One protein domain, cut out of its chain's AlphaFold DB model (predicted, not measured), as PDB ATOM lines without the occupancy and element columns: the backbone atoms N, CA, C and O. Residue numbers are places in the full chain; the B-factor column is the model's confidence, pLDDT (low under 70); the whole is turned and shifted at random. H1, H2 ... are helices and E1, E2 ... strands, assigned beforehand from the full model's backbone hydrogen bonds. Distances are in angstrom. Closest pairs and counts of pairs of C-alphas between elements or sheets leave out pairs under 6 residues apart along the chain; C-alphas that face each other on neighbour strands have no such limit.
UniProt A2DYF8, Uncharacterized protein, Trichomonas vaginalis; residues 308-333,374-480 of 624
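Overview. This is residues 308 to 333 and 374 to 480 of the 624 residues of an uncharacterized protein of Trichomonas vaginalis (UniProt A2DYF8). Look for little regular structure: a small sheet, E1-E2-E3, lies near the middle, hairpin E4-E5 reaches towards one end, and H1 leads to hairpin E6-E7 towards the other. Residues 383 to 384, in a long unnamed stretch, pair with E1. You have 133 printed residues, 42 in named elements, ordered E1 E2 E3 E4 E5 H1 E6 E7; the class is mixed, the sheets antiparallel. It is only just compact, close to loose, radius of gyration of the C-alphas 16.6 A, spanning 58 by 34 by 27 A.

Arrangement. Start at E1, E2 and E3, residues 393 to 397, 402 to 405 and 416 to 419, a meander, each strand the antiparallel neighbour of the one before; N 396 and O 403 are 2.9 A apart, N 404 and O 417 2.8 A. H1, residues 450 to 460, every O i to N i+4 pair within hydrogen-bond range, only grazes this sheet; its closest C-alphas to E3 are Phe 450 and Cys 419, 6.6 A. Hairpin E4-E5, residues 429 to 434 and 440 to 445, has N 429 and O 445 at 2.8 A; hairpin E6-E7, residues 462 to 464 and 477 to 479, N 463 and O 478 at 2.9 A.

Along the chain. Find C-alpha 393, beginning E1, at (27.110, -97.596, 3.306); E4 runs 17.2 A, H1 15.3 A; E7 ends at C-alpha 479, (41.726, -112.272, 0.647).

Size, cuts and confidence. The farthest C-alphas, Gly 438 and Asn 472, are 59.6 A apart. Residues 334 to 373 are not printed, a 6.9 A gap between C-alphas 333 and 374. Link E6 to E7 is long; pLDDT is under 70 at residues 330 to 333 and 425 to 426.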
ATOM      1  N   GLN A 308      29.079-104.601  19.870       88.31
ATOM      2  CA  GLN A 308      28.424-105.044  18.621       88.31
ATOM      3  C   GLN A 308      28.211-106.547  18.439       88.31
ATOM      4  O   GLN A 308      27.501-106.923  17.509       88.31
ATOM      5  N   TYR A 309      28.748-107.393  19.318       91.88
ATOM      6  CA  TYR A 309      28.522-108.840  19.250       91.88
ATOM      7  C   TYR A 309      27.081-109.223  19.597       91.88
ATOM      8  O   TYR A 309      26.466-110.036  18.912       91.88
ATOM      9  N   VAL A 310      26.534-108.596  20.637       90.69
ATOM     10  CA  VAL A 310      25.163-108.800  21.114       90.69
ATOM     11  C   VAL A 310      24.503-107.454  21.403       90.69
ATOM     12  O   VAL A 310      25.167-106.418  21.509       90.69
ATOM     13  N   ILE A 311      23.179-107.463  21.506       89.81
ATOM     14  CA  ILE A 311      22.374-106.341  21.976       89.81
ATOM     15  C   ILE A 311      22.246-106.471  23.498       89.81
ATOM     16  O   ILE A 311      21.696-107.443  24.005       89.81
ATOM     17  N   TYR A 312      22.756-105.488  24.236       86.62
ATOM     18  CA  TYR A 312      22.647-105.466  25.699       86.62
ATOM     19  C   TYR A 312      21.332-104.854  26.182       86.62
ATOM     20  O   TYR A 312      20.734-105.330  27.143       86.62
ATOM     21  N   ASP A 313      20.879-103.813  25.489       86.44
ATOM     22  CA  ASP A 313      19.613-103.140  25.745       86.44
ATOM     23  C   ASP A 313      18.848-103.024  24.421       86.44
ATOM     24  O   ASP A 313      19.241-102.232  23.562       86.44
ATOM     25  N   PRO A 314      17.772-103.805  24.216       85.50
ATOM     26  CA  PRO A 314      17.001-103.759  22.978       85.50
ATOM     27  C   PRO A 314      16.220-102.450  22.807       85.50
ATOM     28  O   PRO A 314      15.678-102.205  21.731       85.50
ATOM     29  N   THR A 315      16.162-101.596  23.836       84.31
ATOM     30  CA  THR A 315      15.594-100.248  23.725       84.31
ATOM     31  C   THR A 315      16.577 -99.247  23.110       84.31
ATOM     32  O   THR A 315      16.148 -98.216  22.586       84.31
ATOM     33  N   ASP A 316      17.880 -99.557  23.097       84.69
ATOM     34  CA  ASP A 316      18.882 -98.767  22.385       84.69
ATOM     35  C   ASP A 316      18.949 -99.188  20.913       84.69
ATOM     36  O   ASP A 316      19.708-100.063  20.499       84.69
ATOM     37  N   THR A 317      18.164 -98.507  20.082       80.50
ATOM     38  CA  THR A 317      18.129 -98.746  18.634       80.50
ATOM     39  C   THR A 317      19.311 -98.117  17.893       80.50
ATOM     40  O   THR A 317      19.286 -98.024  16.660       80.50
ATOM     41  N   LYS A 318      20.324 -97.597  18.602       82.62
ATOM     42  CA  LYS A 318      21.409 -96.864  17.950       82.62
ATOM     43  C   LYS A 318      22.399 -97.778  17.255       82.62
ATOM     44  O   LYS A 318      22.793 -97.493  16.129       82.62
ATOM     45  N   ASP A 319      22.801 -98.875  17.875       81.50
ATOM     46  CA  ASP A 319      23.848 -99.720  17.307       81.50
ATOM     47  C   ASP A 319      23.299-101.022  16.719       81.50
ATOM     48  O   ASP A 319      23.339-102.081  17.344       81.50
ATOM     49  N   LEU A 320      22.829-100.952  15.472       86.94
ATOM     50  CA  LEU A 320      22.406-102.124  14.695       86.94
ATOM     51  C   LEU A 320      23.529-102.699  13.815       86.94
ATOM     52  O   LEU A 320      23.287-103.622  13.043       86.94
ATOM     53  N   CYS A 321      24.761-102.190  13.936       90.94
ATOM     54  CA  CYS A 321      25.927-102.709  13.221       90.94
ATOM     55  C   CYS A 321      26.345-104.063  13.805       90.94
ATOM     56  O   CYS A 321      26.448-104.205  15.024       90.94
ATOM     57  N   SER A 322      26.599-105.056  12.959       91.19
ATOM     58  CA  SER A 322      27.121-106.352  13.395       91.19
ATOM     59  C   SER A 322      28.619-106.280  13.704       91.19
ATOM     60  O   SER A 322      29.310-105.334  13.321       91.19
ATOM     61  N   PHE A 323      29.121-107.304  14.391       91.56
ATOM     62  CA  PHE A 323      30.515-107.435  14.816       91.56
ATOM     63  C   PHE A 323      31.525-107.464  13.660       91.56
ATOM     64  O   PHE A 323      32.688-107.129  13.880       91.56
ATOM     65  N   ASP A 324      31.083-107.882  12.469       93.94
ATOM     66  CA  ASP A 324      31.905-108.036  11.268       93.94
ATOM     67  C   ASP A 324      31.891-106.813  10.339       93.94
ATOM     68  O   ASP A 324      32.614-106.794   9.345       93.94
ATOM     69  N   TYR A 325      31.079-105.794  10.654       95.38
ATOM     70  CA  TYR A 325      30.841-104.595   9.838       95.38
ATOM     71  C   TYR A 325      30.367-104.862   8.400       95.38
ATOM     72  O   TYR A 325      30.297-103.949   7.577       95.38
ATOM     73  N   LYS A 326      30.024-106.107   8.080       95.19
ATOM     74  CA  LYS A 326      29.476-106.527   6.790       95.19
ATOM     75  C   LYS A 326      28.026-106.909   6.920       95.19
ATOM     76  O   LYS A 326      27.449-107.408   5.964       95.19
ATOM     77  N   SER A 327      27.424-106.657   8.070       92.44
ATOM     78  CA  SER A 327      26.009-106.843   8.257       92.44
ATOM     79  C   SER A 327      25.427-105.882   9.277       92.44
ATOM     80  O   SER A 327      26.117-105.380  10.165       92.44
ATOM     81  N   TRP A 328      24.136-105.613   9.138       90.06
ATOM     82  CA  TRP A 328      23.332-104.899  10.126       90.06
ATOM     83  C   TRP A 328      22.128-105.755  10.498       90.06
ATOM     84  O   TRP A 328      21.750-106.638   9.741       90.06
ATOM     85  N   GLY A 329      21.518-105.506  11.650       81.00
ATOM     86  CA  GLY A 329      20.357-106.273  12.085       81.00
ATOM     87  C   GLY A 329      19.448-105.448  12.965       81.00
ATOM     88  O   GLY A 329      19.841-105.044  14.054       81.00
ATOM     89  N   ASN A 330      18.242-105.186  12.477       67.19
ATOM     90  CA  ASN A 330      17.176-104.452  13.160       67.19
ATOM     91  C   ASN A 330      16.213-105.353  13.939       67.19
ATOM     92  O   ASN A 330      15.477-104.860  14.791       67.19
ATOM     93  N   ASN A 331      16.265-106.658  13.694       59.84
ATOM     94  CA  ASN A 331      15.518-107.641  14.453       59.84
ATOM     95  C   ASN A 331      16.483-108.307  15.426       59.84
ATOM     96  O   ASN A 331      17.331-109.115  15.048       59.84
ATOM     97  N   ALA A 332      16.375-107.906  16.686       60.34
ATOM     98  CA  ALA A 332      16.802-108.745  17.784       60.34
ATOM     99  C   ALA A 332      16.122-110.123  17.652       60.34
ATOM    100  O   ALA A 332      14.993-110.205  17.156       60.34
ATOM    101  N   THR A 333      16.748-111.195  18.138       65.94
ATOM    102  CA  THR A 333      15.965-112.359  18.585       65.94
ATOM    103  C   THR A 333      14.809-111.881  19.472       65.94
ATOM    104  O   THR A 333      14.896-110.813  20.091       65.94
ATOM    105  N   LYS A 374      21.734-109.962  16.809       86.56
ATOM    106  CA  LYS A 374      21.329-109.170  15.643       86.56
ATOM    107  C   LYS A 374      21.178-110.092  14.442       86.56
ATOM    108  O   LYS A 374      22.204-110.529  13.935       86.56
ATOM    109  N   TYR A 375      19.965-110.342  13.944       84.75
ATOM    110  CA  TYR A 375      19.819-111.062  12.672       84.75
ATOM    111  C   TYR A 375      20.603-110.346  11.570       84.75
ATOM    112  O   TYR A 375      20.437-109.147  11.360       84.75
ATOM    113  N   SER A 376      21.495-111.070  10.900       84.62
ATOM    114  CA  SER A 376      22.461-110.469   9.985       84.62
ATOM    115  C   SER A 376      21.823-110.201   8.619       84.62
ATOM    116  O   SER A 376      21.438-111.134   7.922       84.62
ATOM    117  N   HIS A 377      21.740-108.930   8.224       90.44
ATOM    118  CA  HIS A 377      21.527-108.492   6.846       90.44
ATOM    119  C   HIS A 377      22.865-108.132   6.223       90.44
ATOM    120  O   HIS A 377      23.440-107.083   6.524       90.44
ATOM    121  N   THR A 378      23.374-109.012   5.367       93.00
ATOM    122  CA  THR A 378      24.722-108.913   4.811       93.00
ATOM    123  C   THR A 378      24.783-107.806   3.762       93.00
ATOM    124  O   THR A 378      23.926-107.707   2.885       93.00
ATOM    125  N   CYS A 379      25.805-106.964   3.847       94.75
ATOM    126  CA  CYS A 379      26.109-105.922   2.887       94.75
ATOM    127  C   CYS A 379      26.733-106.506   1.628       94.75
ATOM    128  O   CYS A 379      27.560-107.416   1.681       94.75
ATOM    129  N   GLU A 380      26.367-105.924   0.492       94.25
ATOM    130  CA  GLU A 380      26.974-106.253  -0.789       94.25
ATOM    131  C   GLU A 380      28.465-105.892  -0.816       94.25
ATOM    132  O   GLU A 380      28.995-105.178   0.049       94.25
ATOM    133  N   LYS A 381      29.156-106.398  -1.838       94.19
ATOM    134  CA  LYS A 381      30.552-106.060  -2.102       94.19
ATOM    135  C   LYS A 381      30.727-104.538  -2.177       94.19
ATOM    136  O   LYS A 381      29.918-103.859  -2.796       94.19
ATOM    137  N   GLY A 382      31.753-103.992  -1.530       95.62
ATOM    138  CA  GLY A 382      32.035-102.547  -1.511       95.62
ATOM    139  C   GLY A 382      31.157-101.732  -0.556       95.62
ATOM    140  O   GLY A 382      31.310-100.509  -0.455       95.62
ATOM    141  N   PHE A 383      30.259-102.394   0.174       96.81
ATOM    142  CA  PHE A 383      29.452-101.791   1.224       96.81
ATOM    143  C   PHE A 383      29.766-102.413   2.585       96.81
ATOM    144  O   PHE A 383      30.067-103.599   2.699       96.81
ATOM    145  N   ALA A 384      29.674-101.599   3.627       97.00
ATOM    146  CA  ALA A 384      29.889-101.988   5.012       97.00
ATOM    147  C   ALA A 384      28.962-101.175   5.918       97.00
ATOM    148  O   ALA A 384      28.405-100.149   5.521       97.00
ATOM    149  N   THR A 385      28.784-101.624   7.147       95.25
ATOM    150  CA  THR A 385      28.020-100.906   8.161       95.25
ATOM    151  C   THR A 385      28.945-100.061   9.014       95.25
ATOM    152  O   THR A 385      30.093-100.414   9.283       95.25
ATOM    153  N   ILE A 386      28.413 -98.931   9.463       93.69
ATOM    154  CA  ILE A 386      29.029 -98.090  10.480       93.69
ATOM    155  C   ILE A 386      28.084 -98.065  11.688       93.69
ATOM    156  O   ILE A 386      26.869 -97.952  11.487       93.69
ATOM    157  N   PRO A 387      28.589 -98.171  12.931       92.06
ATOM    158  CA  PRO A 387      27.751 -98.076  14.123       92.06
ATOM    159  C   PRO A 387      26.884 -96.817  14.070       92.06
ATOM    160  O   PRO A 387      27.381 -95.740  13.743       92.06
ATOM    161  N   GLY A 388      25.587 -96.939  14.354       88.00
ATOM    162  CA  GLY A 388      24.625 -95.834  14.239       88.00
ATOM    163  C   GLY A 388      23.769 -95.830  12.987       88.00
ATOM    164  O   GLY A 388      22.657 -95.304  12.991       88.00
ATOM    165  N   ASN A 389      24.283 -96.409  11.905       83.94
ATOM    166  CA  ASN A 389      23.585 -96.414  10.636       83.94
ATOM    167  C   ASN A 389      22.799 -97.713  10.456       83.94
ATOM    168  O   ASN A 389      23.315 -98.804  10.680       83.94
ATOM    169  N   LEU A 390      21.550 -97.583  10.011       81.06
ATOM    170  CA  LEU A 390      20.643 -98.708   9.775       81.06
ATOM    171  C   LEU A 390      20.779 -99.296   8.367       81.06
ATOM    172  O   LEU A 390      19.899-100.022   7.913       81.06
ATOM    173  N   LYS A 391      21.813 -98.904   7.623       88.25
ATOM    174  CA  LYS A 391      22.011 -99.292   6.228       88.25
ATOM    175  C   LYS A 391      23.480 -99.564   5.953       88.25
ATOM    176  O   LYS A 391      24.369 -98.944   6.538       88.25
ATOM    177  N   CYS A 392      23.708-100.442   4.987       94.62
ATOM    178  CA  CYS A 392      25.003-100.606   4.354       94.62
ATOM    179  C   CYS A 392      25.380 -99.311   3.626       94.62
ATOM    180  O   CYS A 392      24.632 -98.817   2.778       94.62
ATOM    181  N   LEU A 393      26.536 -98.755   3.964       95.38
ATOM    182  CA  LEU A 393      27.110 -97.596   3.306       95.38
ATOM    183  C   LEU A 393      28.257 -98.036   2.421       95.38
ATOM    184  O   LEU A 393      29.027 -98.933   2.758       95.38
ATOM    185  N   ARG A 394      28.402 -97.346   1.298       95.94
ATOM    186  CA  ARG A 394      29.571 -97.537   0.462       95.94
ATOM    187  C   ARG A 394      30.803 -97.041   1.206       95.94
ATOM    188  O   ARG A 394      30.767 -95.935   1.753       95.94
ATOM    189  N   TYR A 395      31.877 -97.819   1.198       96.75
ATOM    190  CA  TYR A 395      33.108 -97.452   1.887       96.75
ATOM    191  C   TYR A 395      34.336 -97.559   0.981       96.75
ATOM    192  O   TYR A 395      34.303 -98.202  -0.066       96.75
ATOM    193  N   LYS A 396      35.414 -96.900   1.402       95.94
ATOM    194  CA  LYS A 396      36.758 -97.023   0.834       95.94
ATOM    195  C   LYS A 396      37.746 -97.180   1.973       95.94
ATOM    196  O   LYS A 396      37.753 -96.347   2.884       95.94
ATOM    197  N   LEU A 397      38.549 -98.238   1.936       95.62
ATOM    198  CA  LEU A 397      39.507 -98.557   2.984       95.62
ATOM    199  C   LEU A 397      40.920 -98.284   2.475       95.62
ATOM    200  O   LEU A 397      41.387 -98.866   1.506       95.62
ATOM    201  N   THR A 398      41.619 -97.386   3.152       95.00
ATOM    202  CA  THR A 398      43.040 -97.122   2.914       95.00
ATOM    203  C   THR A 398      43.869 -97.694   4.058       95.00
ATOM    204  O   THR A 398      43.334 -98.200   5.044       95.00
ATOM    205  N   GLU A 399      45.194 -97.579   3.968       93.88
ATOM    206  CA  GLU A 399      46.082 -98.015   5.050       93.88
ATOM    207  C   GLU A 399      45.794 -97.307   6.382       93.88
ATOM    208  O   GLU A 399      45.942 -97.935   7.430       93.88
ATOM    209  N   ASN A 400      45.345 -96.044   6.325       95.69
ATOM    210  CA  ASN A 400      45.281 -95.131   7.473       95.69
ATOM    211  C   ASN A 400      43.863 -94.697   7.868       95.69
ATOM    212  O   ASN A 400      43.681 -94.073   8.912       95.69
ATOM    213  N   ASN A 401      42.868 -94.911   7.009       95.94
ATOM    214  CA  ASN A 401      41.487 -94.541   7.297       95.94
ATOM    215  C   ASN A 401      40.491 -95.374   6.491       95.94
ATOM    216  O   ASN A 401      40.816 -95.899   5.425       95.94
ATOM    217  N   VAL A 402      39.261 -95.423   6.988       96.12
ATOM    218  CA  VAL A 402      38.082 -95.825   6.229       96.12
ATOM    219  C   VAL A 402      37.191 -94.608   6.019       96.12
ATOM    220  O   VAL A 402      36.946 -93.829   6.941       96.12
ATOM    221  N   THR A 403      36.704 -94.440   4.796       96.00
ATOM    222  CA  THR A 403      35.754 -93.387   4.437       96.00
ATOM    223  C   THR A 403      34.428 -94.015   4.044       96.00
ATOM    224  O   THR A 403      34.409 -94.882   3.178       96.00
ATOM    225  N   PHE A 404      33.322 -93.558   4.626       96.00
ATOM    226  CA  PHE A 404      31.964 -93.978   4.276       96.00
ATOM    227  C   PHE A 404      31.226 -92.852   3.555       96.00
ATOM    228  O   PHE A 404      31.221 -91.709   4.018       96.00
ATOM    229  N   LYS A 405      30.560 -93.178   2.448       96.00
ATOM    230  CA  LYS A 405      29.672 -92.260   1.727       96.00
ATOM    231  C   LYS A 405      28.330 -92.197   2.459       96.00
ATOM    232  O   LYS A 405      27.586 -93.175   2.466       96.00
ATOM    233  N   LEU A 406      28.037 -91.065   3.098       94.88
ATOM    234  CA  LEU A 406      26.759 -90.855   3.788       94.88
ATOM    235  C   LEU A 406      25.613 -90.690   2.769       94.88
ATOM    236  O   LEU A 406      25.875 -90.412   1.597       94.88
ATOM    237  N   PRO A 407      24.338 -90.849   3.166       93.81
ATOM    238  CA  PRO A 407      23.214 -90.517   2.292       93.81
ATOM    239  C   PRO A 407      23.331 -89.093   1.721       93.81
ATOM    240  O   PRO A 407      23.650 -88.156   2.452       93.81
ATOM    241  N   LEU A 408      23.088 -88.939   0.415       92.44
ATOM    242  CA  LEU A 408      23.148 -87.643  -0.268       92.44
ATOM    243  C   LEU A 408      22.052 -86.707   0.268       92.44
ATOM    244  O   LEU A 408      20.870 -87.047   0.207       92.44
ATOM    245  N   ASP A 409      22.441 -85.524   0.751       92.94
ATOM    246  CA  ASP A 409      21.516 -84.404   0.948       92.94
ATOM    247  C   ASP A 409      21.376 -83.677  -0.385       92.94
ATOM    248  O   ASP A 409      22.338 -83.079  -0.852       92.94
ATOM    249  N   VAL A 410      20.191 -83.687  -0.992       92.75
ATOM    250  CA  VAL A 410      19.973 -83.069  -2.316       92.75
ATOM    251  C   VAL A 410      20.262 -81.564  -2.378       92.75
ATOM    252  O   VAL A 410      20.267 -80.983  -3.460       92.75
ATOM    253  N   ARG A 411      20.483 -80.906  -1.234       91.81
ATOM    254  CA  ARG A 411      20.781 -79.470  -1.136       91.81
ATOM    255  C   ARG A 411      22.270 -79.170  -0.986       91.81
ATOM    256  O   ARG A 411      22.654 -78.008  -1.109       91.81
ATOM    257  N   TYR A 412      23.086 -80.169  -0.661       91.25
ATOM    258  CA  TYR A 412      24.499 -79.988  -0.341       91.25
ATOM    259  C   TYR A 412      25.370 -80.998  -1.092       91.25
ATOM    260  O   TYR A 412      24.886 -82.039  -1.527       91.25
ATOM    261  N   PRO A 413      26.678 -80.725  -1.225       92.25
ATOM    262  CA  PRO A 413      27.609 -81.712  -1.747       92.25
ATOM    263  C   PRO A 413      27.579 -83.014  -0.941       92.25
ATOM    264  O   PRO A 413      27.288 -83.021   0.261       92.25
ATOM    265  N   GLN A 414      27.941 -84.110  -1.608       94.25
ATOM    266  CA  GLN A 414      28.084 -85.426  -0.998       94.25
ATOM    267  C   GLN A 414      28.945 -85.363   0.275       94.25
ATOM    268  O   GLN A 414      30.084 -84.895   0.258       94.25
ATOM    269  N   GLN A 415      28.403 -85.880   1.379       93.94
ATOM    270  CA  GLN A 415      29.086 -85.933   2.670       93.94
ATOM    271  C   GLN A 415      29.749 -87.292   2.901       93.94
ATOM    272  O   GLN A 415      29.289 -88.323   2.396       93.94
ATOM    273  N   PHE A 416      30.807 -87.293   3.709       94.75
ATOM    274  CA  PHE A 416      31.584 -88.483   4.030       94.75
ATOM    275  C   PHE A 416      31.892 -88.554   5.525       94.75
ATOM    276  O   PHE A 416      32.208 -87.539   6.146       94.75
ATOM    277  N   ALA A 417      31.849 -89.761   6.086       94.62
ATOM    278  CA  ALA A 417      32.374 -90.049   7.416       94.62
ATOM    279  C   ALA A 417      33.770 -90.664   7.276       94.62
ATOM    280  O   ALA A 417      33.912 -91.717   6.661       94.62
ATOM    281  N   VAL A 418      34.794 -90.011   7.829       94.94
ATOM    282  CA  VAL A 418      36.189 -90.478   7.771       94.94
ATOM    283  C   VAL A 418      36.628 -90.935   9.157       94.94
ATOM    284  O   VAL A 418      36.721 -90.120  10.077       94.94
ATOM    285  N   CYS A 419      36.928 -92.223   9.288       95.00
ATOM    286  CA  CYS A 419      37.337 -92.862  10.534       95.00
ATOM    287  C   CYS A 419      38.786 -93.346  10.433       95.00
ATOM    288  O   CYS A 419      39.193 -93.916   9.423       95.00
ATOM    289  N   ASN A 420      39.573 -93.092  11.471       94.44
ATOM    290  CA  ASN A 420      40.984 -93.463  11.587       94.44
ATOM    291  C   ASN A 420      41.338 -93.620  13.073       94.44
ATOM    292  O   ASN A 420      40.507 -93.323  13.924       94.44
ATOM    293  N   GLU A 421      42.571 -94.007  13.392       90.50
ATOM    294  CA  GLU A 421      43.017 -94.206  14.783       90.50
ATOM    295  C   GLU A 421      42.841 -92.971  15.690       90.50
ATOM    296  O   GLU A 421      42.615 -93.107  16.888       90.50
ATOM    297  N   LYS A 422      42.928 -91.750  15.142       86.94
ATOM    298  CA  LYS A 422      42.783 -90.496  15.911       86.94
ATOM    299  C   LYS A 422      41.326 -90.077  16.088       86.94
ATOM    300  O   LYS A 422      40.990 -89.408  17.061       86.94
ATOM    301  N   ASN A 423      40.489 -90.457  15.129       78.50
ATOM    302  CA  ASN A 423      39.077 -90.110  15.039       78.50
ATOM    303  C   ASN A 423      38.177 -91.323  15.305       78.50
ATOM    304  O   ASN A 423      37.015 -91.305  14.898       78.50
ATOM    305  N   ASP A 424      38.673 -92.359  15.986       73.75
ATOM    306  CA  ASP A 424      37.823 -93.357  16.637       73.75
ATOM    307  C   ASP A 424      37.084 -92.658  17.787       73.75
ATOM    308  O   ASP A 424      37.440 -92.688  18.971       73.75
ATOM    309  N   THR A 425      36.107 -91.843  17.397       59.16
ATOM    310  CA  THR A 425      35.353 -91.028  18.319       59.16
ATOM    311  C   THR A 425      34.463 -91.977  19.089       59.16
ATOM    312  O   THR A 425      33.487 -92.508  18.563       59.16
ATOM    313  N   LYS A 426      34.725 -92.125  20.388       69.56
ATOM    314  CA  LYS A 426      33.805 -92.818  21.300       69.56
ATOM    315  C   LYS A 426      32.400 -92.184  21.325       69.56
ATOM    316  O   LYS A 426      31.490 -92.792  21.892       69.56
ATOM    317  N   THR A 427      32.220 -91.011  20.711       86.31
ATOM    318  CA  THR A 427      30.992 -90.212  20.656       86.31
ATOM    319  C   THR A 427      30.210 -90.384  19.354       86.31
ATOM    320  O   THR A 427      30.769 -90.618  18.286       86.31
ATOM    321  N   TRP A 428      28.894 -90.203  19.456       91.12
ATOM    322  CA  TRP A 428      27.972 -90.169  18.324       91.12
ATOM    323  C   TRP A 428      28.075 -88.842  17.563       91.12
ATOM    324  O   TRP A 428      28.073 -87.774  18.176       91.12
ATOM    325  N   VAL A 429      28.119 -88.911  16.233       92.81
ATOM    326  CA  VAL A 429      28.051 -87.763  15.322       92.81
ATOM    327  C   VAL A 429      26.679 -87.742  14.666       92.81
ATOM    328  O   VAL A 429      26.296 -88.697  13.994       92.81
ATOM    329  N   ASN A 430      25.942 -86.648  14.851       93.00
ATOM    330  CA  ASN A 430      24.643 -86.447  14.215       93.00
ATOM    331  C   ASN A 430      24.823 -85.845  12.819       93.00
ATOM    332  O   ASN A 430      25.616 -84.923  12.635       93.00
ATOM    333  N   TYR A 431      24.024 -86.302  11.864       92.88
ATOM    334  CA  TYR A 431      23.895 -85.687  10.549       92.88
ATOM    335  C   TYR A 431      22.420 -85.627  10.142       92.88
ATOM    336  O   TYR A 431      21.569 -86.347  10.666       92.88
ATOM    337  N   SER A 432      22.089 -84.737   9.215       93.81
ATOM    338  CA  SER A 432      20.759 -84.685   8.612       93.81
ATOM    339  C   SER A 432      20.898 -84.480   7.121       93.81
ATOM    340  O   SER A 432      21.782 -83.731   6.708       93.81
ATOM    341  N   TYR A 433      20.015 -85.089   6.347       94.00
ATOM    342  CA  TYR A 433      20.010 -84.966   4.897       94.00
ATOM    343  C   TYR A 433      18.580 -84.838   4.381       94.00
ATOM    344  O   TYR A 433      17.640 -85.314   5.020       94.00
ATOM    345  N   PHE A 434      18.399 -84.180   3.241       94.38
ATOM    346  CA  PHE A 434      17.124 -84.171   2.536       94.38
ATOM    347  C   PHE A 434      17.194 -85.217   1.437       94.38
ATOM    348  O   PHE A 434      18.125 -85.205   0.633       94.38
ATOM    349  N   ASP A 435      16.240 -86.143   1.433       93.88
ATOM    350  CA  ASP A 435      16.175 -87.149   0.381       93.88
ATOM    351  C   ASP A 435      15.684 -86.551  -0.950       93.88
ATOM    352  O   ASP A 435      15.345 -85.370  -1.052       93.88
ATOM    353  N   LYS A 436      15.617 -87.389  -1.988       93.56
ATOM    354  CA  LYS A 436      15.138 -87.000  -3.326       93.56
ATOM    355  C   LYS A 436      13.696 -86.477  -3.365       93.56
ATOM    356  O   LYS A 436      13.294 -85.913  -4.376       93.56
ATOM    357  N   HIS A 437      12.923 -86.674  -2.300       95.69
ATOM    358  CA  HIS A 437      11.553 -86.188  -2.159       95.69
ATOM    359  C   HIS A 437      11.470 -84.929  -1.281       95.69
ATOM    360  O   HIS A 437      10.380 -84.411  -1.054       95.69
ATOM    361  N   GLY A 438      12.608 -84.417  -0.801       94.06
ATOM    362  CA  GLY A 438      12.675 -83.246   0.065       94.06
ATOM    363  C   GLY A 438      12.343 -83.536   1.530       94.06
ATOM    364  O   GLY A 438      12.193 -82.587   2.302       94.06
ATOM    365  N   TYR A 439      12.247 -84.803   1.950       96.38
ATOM    366  CA  TYR A 439      12.040 -85.124   3.362       96.38
ATOM    367  C   TYR A 439      13.352 -85.018   4.128       96.38
ATOM    368  O   TYR A 439      14.370 -85.613   3.759       96.38
ATOM    369  N   LYS A 440      13.318 -84.267   5.233       96.19
ATOM    370  CA  LYS A 440      14.447 -84.165   6.152       96.19
ATOM    371  C   LYS A 440      14.551 -85.437   6.982       96.19
ATOM    372  O   LYS A 440      13.701 -85.715   7.822       96.19
ATOM    373  N   ASN A 441      15.640 -86.154   6.781       94.25
ATOM    374  CA  ASN A 441      16.013 -87.330   7.537       94.25
ATOM    375  C   ASN A 441      17.126 -86.969   8.525       94.25
ATOM    376  O   ASN A 441      17.949 -86.086   8.270       94.25
ATOM    377  N   TYR A 442      17.149 -87.668   9.654       92.31
ATOM    378  CA  TYR A 442      18.178 -87.539  10.677       92.31
ATOM    379  C   TYR A 442      18.875 -88.881  10.832       92.31
ATOM    380  O   TYR A 442      18.229 -89.925  10.820       92.31
ATOM    381  N   GLY A 443      20.190 -88.844  10.979       91.19
ATOM    382  CA  GLY A 443      20.999 -90.019  11.229       91.19
ATOM    383  C   GLY A 443      22.084 -89.715  12.243       91.19
ATOM    384  O   GLY A 443      22.393 -88.562  12.552       91.19
ATOM    385  N   TYR A 444      22.672 -90.776  12.759       92.50
ATOM    386  CA  TYR A 444      23.850 -90.706  13.596       92.50
ATOM    387  C   TYR A 444      24.814 -91.791  13.151       92.50
ATOM    388  O   TYR A 444      24.424 -92.802  12.568       92.50
ATOM    389  N   TYR A 445      26.093 -91.562  13.388       93.56
ATOM    390  CA  TYR A 445      27.096 -92.596  13.248       93.56
ATOM    391  C   TYR A 445      28.146 -92.444  14.336       93.56
ATOM    392  O   TYR A 445      28.301 -91.383  14.941       93.56
ATOM    393  N   LYS A 446      28.871 -93.519  14.587       93.56
ATOM    394  CA  LYS A 446      30.044 -93.544  15.443       93.56
ATOM    395  C   LYS A 446      31.137 -94.271  14.679       93.56
ATOM    396  O   LYS A 446      30.880 -95.333  14.120       93.56
ATOM    397  N   CYS A 447      32.329 -93.686  14.617       94.12
ATOM    398  CA  CYS A 447      33.447 -94.362  13.976       94.12
ATOM    399  C   CYS A 447      33.746 -95.686  14.696       94.12
ATOM    400  O   CYS A 447      33.707 -95.713  15.927       94.12
ATOM    401  N   PRO A 448      33.960 -96.789  13.956       93.75
ATOM    402  CA  PRO A 448      34.412 -98.026  14.564       93.75
ATOM    403  C   PRO A 448      35.891 -97.898  14.942       93.75
ATOM    404  O   PRO A 448      36.610 -97.071  14.370       93.75
ATOM    405  N   ASP A 449      36.349 -98.788  15.824       93.50
ATOM    406  CA  ASP A 449      37.781 -99.021  16.000       93.50
ATOM    407  C   ASP A 449      38.378 -99.380  14.631       93.50
ATOM    408  O   ASP A 449      37.945-100.334  13.973       93.50
ATOM    409  N   PHE A 450      39.308 -98.548  14.161       94.12
ATOM    410  CA  PHE A 450      39.782 -98.602  12.782       94.12
ATOM    411  C   PHE A 450      40.498 -99.921  12.473       94.12
ATOM    412  O   PHE A 450      40.247-100.531  11.430       94.12
ATOM    413  N   GLU A 451      41.351-100.385  13.386       94.12
ATOM    414  CA  GLU A 451      42.100-101.627  13.205       94.12
ATOM    415  C   GLU A 451      41.173-102.843  13.247       94.12
ATOM    416  O   GLU A 451      41.277-103.721  12.388       94.12
ATOM    417  N   ARG A 452      40.204-102.867  14.167       94.25
ATOM    418  CA  ARG A 452      39.174-103.906  14.224       94.25
ATOM    419  C   ARG A 452      38.328-103.924  12.955       94.25
ATOM    420  O   ARG A 452      38.084-105.004  12.420       94.25
ATOM    421  N   PHE A 453      37.900-102.766  12.442       95.44
ATOM    422  CA  PHE A 453      37.164-102.679  11.175       95.44
ATOM    423  C   PHE A 453      37.980-103.283  10.029       95.44
ATOM    424  O   PHE A 453      37.539-104.229   9.378       95.44
ATOM    425  N   LYS A 454      39.207-102.794   9.826       96.00
ATOM    426  CA  LYS A 454      40.116-103.246   8.764       96.00
ATOM    427  C   LYS A 454      40.355-104.757   8.812       96.00
ATOM    428  O   LYS A 454      40.271-105.427   7.783       96.00
ATOM    429  N   ARG A 455      40.623-105.300  10.002       96.31
ATOM    430  CA  ARG A 455      40.866-106.734  10.216       96.31
ATOM    431  C   ARG A 455      39.614-107.575  10.004       96.31
ATOM    432  O   ARG A 455      39.693-108.587   9.316       96.31
ATOM    433  N   SER A 456      38.467-107.132  10.512       96.12
ATOM    434  CA  SER A 456      37.188-107.834  10.347       96.12
ATOM    435  C   SER A 456      36.765-107.900   8.878       96.12
ATOM    436  O   SER A 456      36.428-108.976   8.399       96.12
ATOM    437  N   ILE A 457      36.872-106.792   8.130       96.62
ATOM    438  CA  ILE A 457      36.601-106.756   6.682       96.62
ATOM    439  C   ILE A 457      37.547-107.689   5.922       96.62
ATOM    440  O   ILE A 457      37.109-108.446   5.053       96.62
ATOM    441  N   LYS A 458      38.846-107.667   6.248       96.56
ATOM    442  CA  LYS A 458      39.820-108.576   5.634       96.56
ATOM    443  C   LYS A 458      39.432-110.033   5.892       96.56
ATOM    444  O   LYS A 458      39.369-110.819   4.951       96.56
ATOM    445  N   LEU A 459      39.156-110.386   7.145       96.31
ATOM    446  CA  LEU A 459      38.810-111.744   7.555       96.31
ATOM    447  C   LEU A 459      37.480-112.212   6.939       96.31
ATOM    448  O   LEU A 459      37.379-113.354   6.498       96.31
ATOM    449  N   PHE A 460      36.496-111.314   6.812       96.19
ATOM    450  CA  PHE A 460      35.215-111.569   6.144       96.19
ATOM    451  C   PHE A 460      35.376-112.053   4.711       96.19
ATOM    452  O   PHE A 460      34.686-112.987   4.302       96.19
ATOM    453  N   ASN A 461      36.302-111.438   3.981       95.38
ATOM    454  CA  ASN A 461      36.558-111.710   2.573       95.38
ATOM    455  C   ASN A 461      37.716-112.699   2.354       95.38
ATOM    456  O   ASN A 461      38.288-112.747   1.266       95.38
ATOM    457  N   SER A 462      38.112-113.451   3.384       96.62
ATOM    458  CA  SER A 462      39.269-114.344   3.327       96.62
ATOM    459  C   SER A 462      38.890-115.820   3.265       96.62
ATOM    460  O   SER A 462      37.932-116.260   3.896       96.62
ATOM    461  N   TYR A 463      39.713-116.575   2.547       97.50
ATOM    462  CA  TYR A 463      39.788-118.034   2.587       97.50
ATOM    463  C   TYR A 463      41.152-118.445   3.131       97.50
ATOM    464  O   TYR A 463      42.112-117.677   3.012       97.50
ATOM    465  N   PHE A 464      41.253-119.633   3.717       98.06
ATOM    466  CA  PHE A 464      42.542-120.129   4.192       98.06
ATOM    467  C   PHE A 464      43.512-120.371   3.029       98.06
ATOM    468  O   PHE A 464      43.127-120.838   1.960       98.06
ATOM    469  N   ASP A 465      44.779-120.035   3.246       97.56
ATOM    470  CA  ASP A 465      45.895-120.300   2.328       97.56
ATOM    471  C   ASP A 465      46.992-121.145   3.006       97.56
ATOM    472  O   ASP A 465      47.994-121.510   2.396       97.56
ATOM    473  N   SER A 466      46.789-121.483   4.282       97.44
ATOM    474  CA  SER A 466      47.560-122.464   5.037       97.44
ATOM    475  C   SER A 466      46.648-123.255   5.975       97.44
ATOM    476  O   SER A 466      45.493-122.889   6.193       97.44
ATOM    477  N   ASP A 467      47.174-124.349   6.529       97.50
ATOM    478  CA  ASP A 467      46.448-125.201   7.468       97.50
ATOM    479  C   ASP A 467      46.102-124.433   8.764       97.50
ATOM    480  O   ASP A 467      47.004-124.054   9.529       97.50
ATOM    481  N   PRO A 468      44.806-124.213   9.068       97.38
ATOM    482  CA  PRO A 468      44.389-123.503  10.266       97.38
ATOM    483  C   PRO A 468      44.584-124.306  11.559       97.38
ATOM    484  O   PRO A 468      44.311-123.755  12.626       97.38
ATOM    485  N   PHE A 469      45.110-125.532  11.516       98.06
ATOM    486  CA  PHE A 469      45.380-126.346  12.705       98.06
ATOM    487  C   PHE A 469      46.865-126.593  12.987       98.06
ATOM    488  O   PHE A 469      47.191-127.151  14.035       98.06
ATOM    489  N   ASP A 470      47.784-126.133  12.132       97.31
ATOM    490  CA  ASP A 470      49.213-126.168  12.456       97.31
ATOM    491  C   ASP A 470      49.565-125.071  13.466       97.31
ATOM    492  O   ASP A 470      49.856-123.933  13.099       97.31
ATOM    493  N   LEU A 471      49.572-125.426  14.753       95.81
ATOM    494  CA  LEU A 471      49.883-124.518  15.862       95.81
ATOM    495  C   LEU A 471      51.304-123.928  15.817       95.81
ATOM    496  O   LEU A 471      51.571-122.964  16.535       95.81
ATOM    497  N   ASN A 472      52.204-124.459  14.984       96.06
ATOM    498  CA  ASN A 472      53.581-123.971  14.873       96.06
ATOM    499  C   ASN A 472      53.766-122.902  13.789       96.06
ATOM    500  O   ASN A 472      54.843-122.305  13.704       96.06
ATOM    501  N   SER A 473      52.749-122.651  12.962       94.44
ATOM    502  CA  SER A 473      52.789-121.640  11.907       94.44
ATOM    503  C   SER A 473      51.669-120.611  12.058       94.44
ATOM    504  O   SER A 473      50.650-120.830  12.713       94.44
ATOM    505  N   SER A 474      51.882-119.430  11.478       92.88
ATOM    506  CA  SER A 474      50.832-118.423  11.346       92.88
ATOM    507  C   SER A 474      49.852-118.824  10.248       92.88
ATOM    508  O   SER A 474      50.280-119.255   9.175       92.88
ATOM    509  N   VAL A 475      48.560-118.582  10.470       95.88
ATOM    510  CA  VAL A 475      47.556-118.734   9.415       95.88
ATOM    511  C   VAL A 475      47.784-117.682   8.332       95.88
ATOM    512  O   VAL A 475      47.918-116.490   8.625       95.88
ATOM    513  N   SER A 476      47.836-118.115   7.076       96.81
ATOM    514  CA  SER A 476      47.780-117.235   5.916       96.81
ATOM    515  C   SER A 476      46.401-117.303   5.276       96.81
ATOM    516  O   SER A 476      45.684-118.302   5.358       96.81
ATOM    517  N   TYR A 477      46.032-116.203   4.627       97.69
ATOM    518  CA  TYR A 477      44.736-116.053   3.992       97.69
ATOM    519  C   TYR A 477      44.886-115.530   2.577       97.69
ATOM    520  O   TYR A 477      45.624-114.571   2.329       97.69
ATOM    521  N   LYS A 478      44.079-116.086   1.680       97.12
ATOM    522  CA  LYS A 478      43.780-115.485   0.390       97.12
ATOM    523  C   LYS A 478      42.566-114.579   0.565       97.12
ATOM    524  O   LYS A 478      41.444-115.053   0.726       97.12
ATOM    525  N   THR A 479      42.796-113.272   0.539       95.81
ATOM    526  CA  THR A 479      41.726-112.272   0.647       95.81
ATOM    527  C   THR A 479      41.219-111.876  -0.735       95.81
ATOM    528  O   THR A 479      41.993-111.486  -1.608       95.81
ATOM    529  N   GLU A 480      39.907-111.940  -0.929       94.38
ATOM    530  CA  GLU A 480      39.250-111.346  -2.086       94.38
ATOM    531  C   GLU A 480      39.075-109.841  -1.868       94.38
ATOM    532  O   GLU A 480      38.722-109.389  -0.778       94.38
TER     533      GLU A 480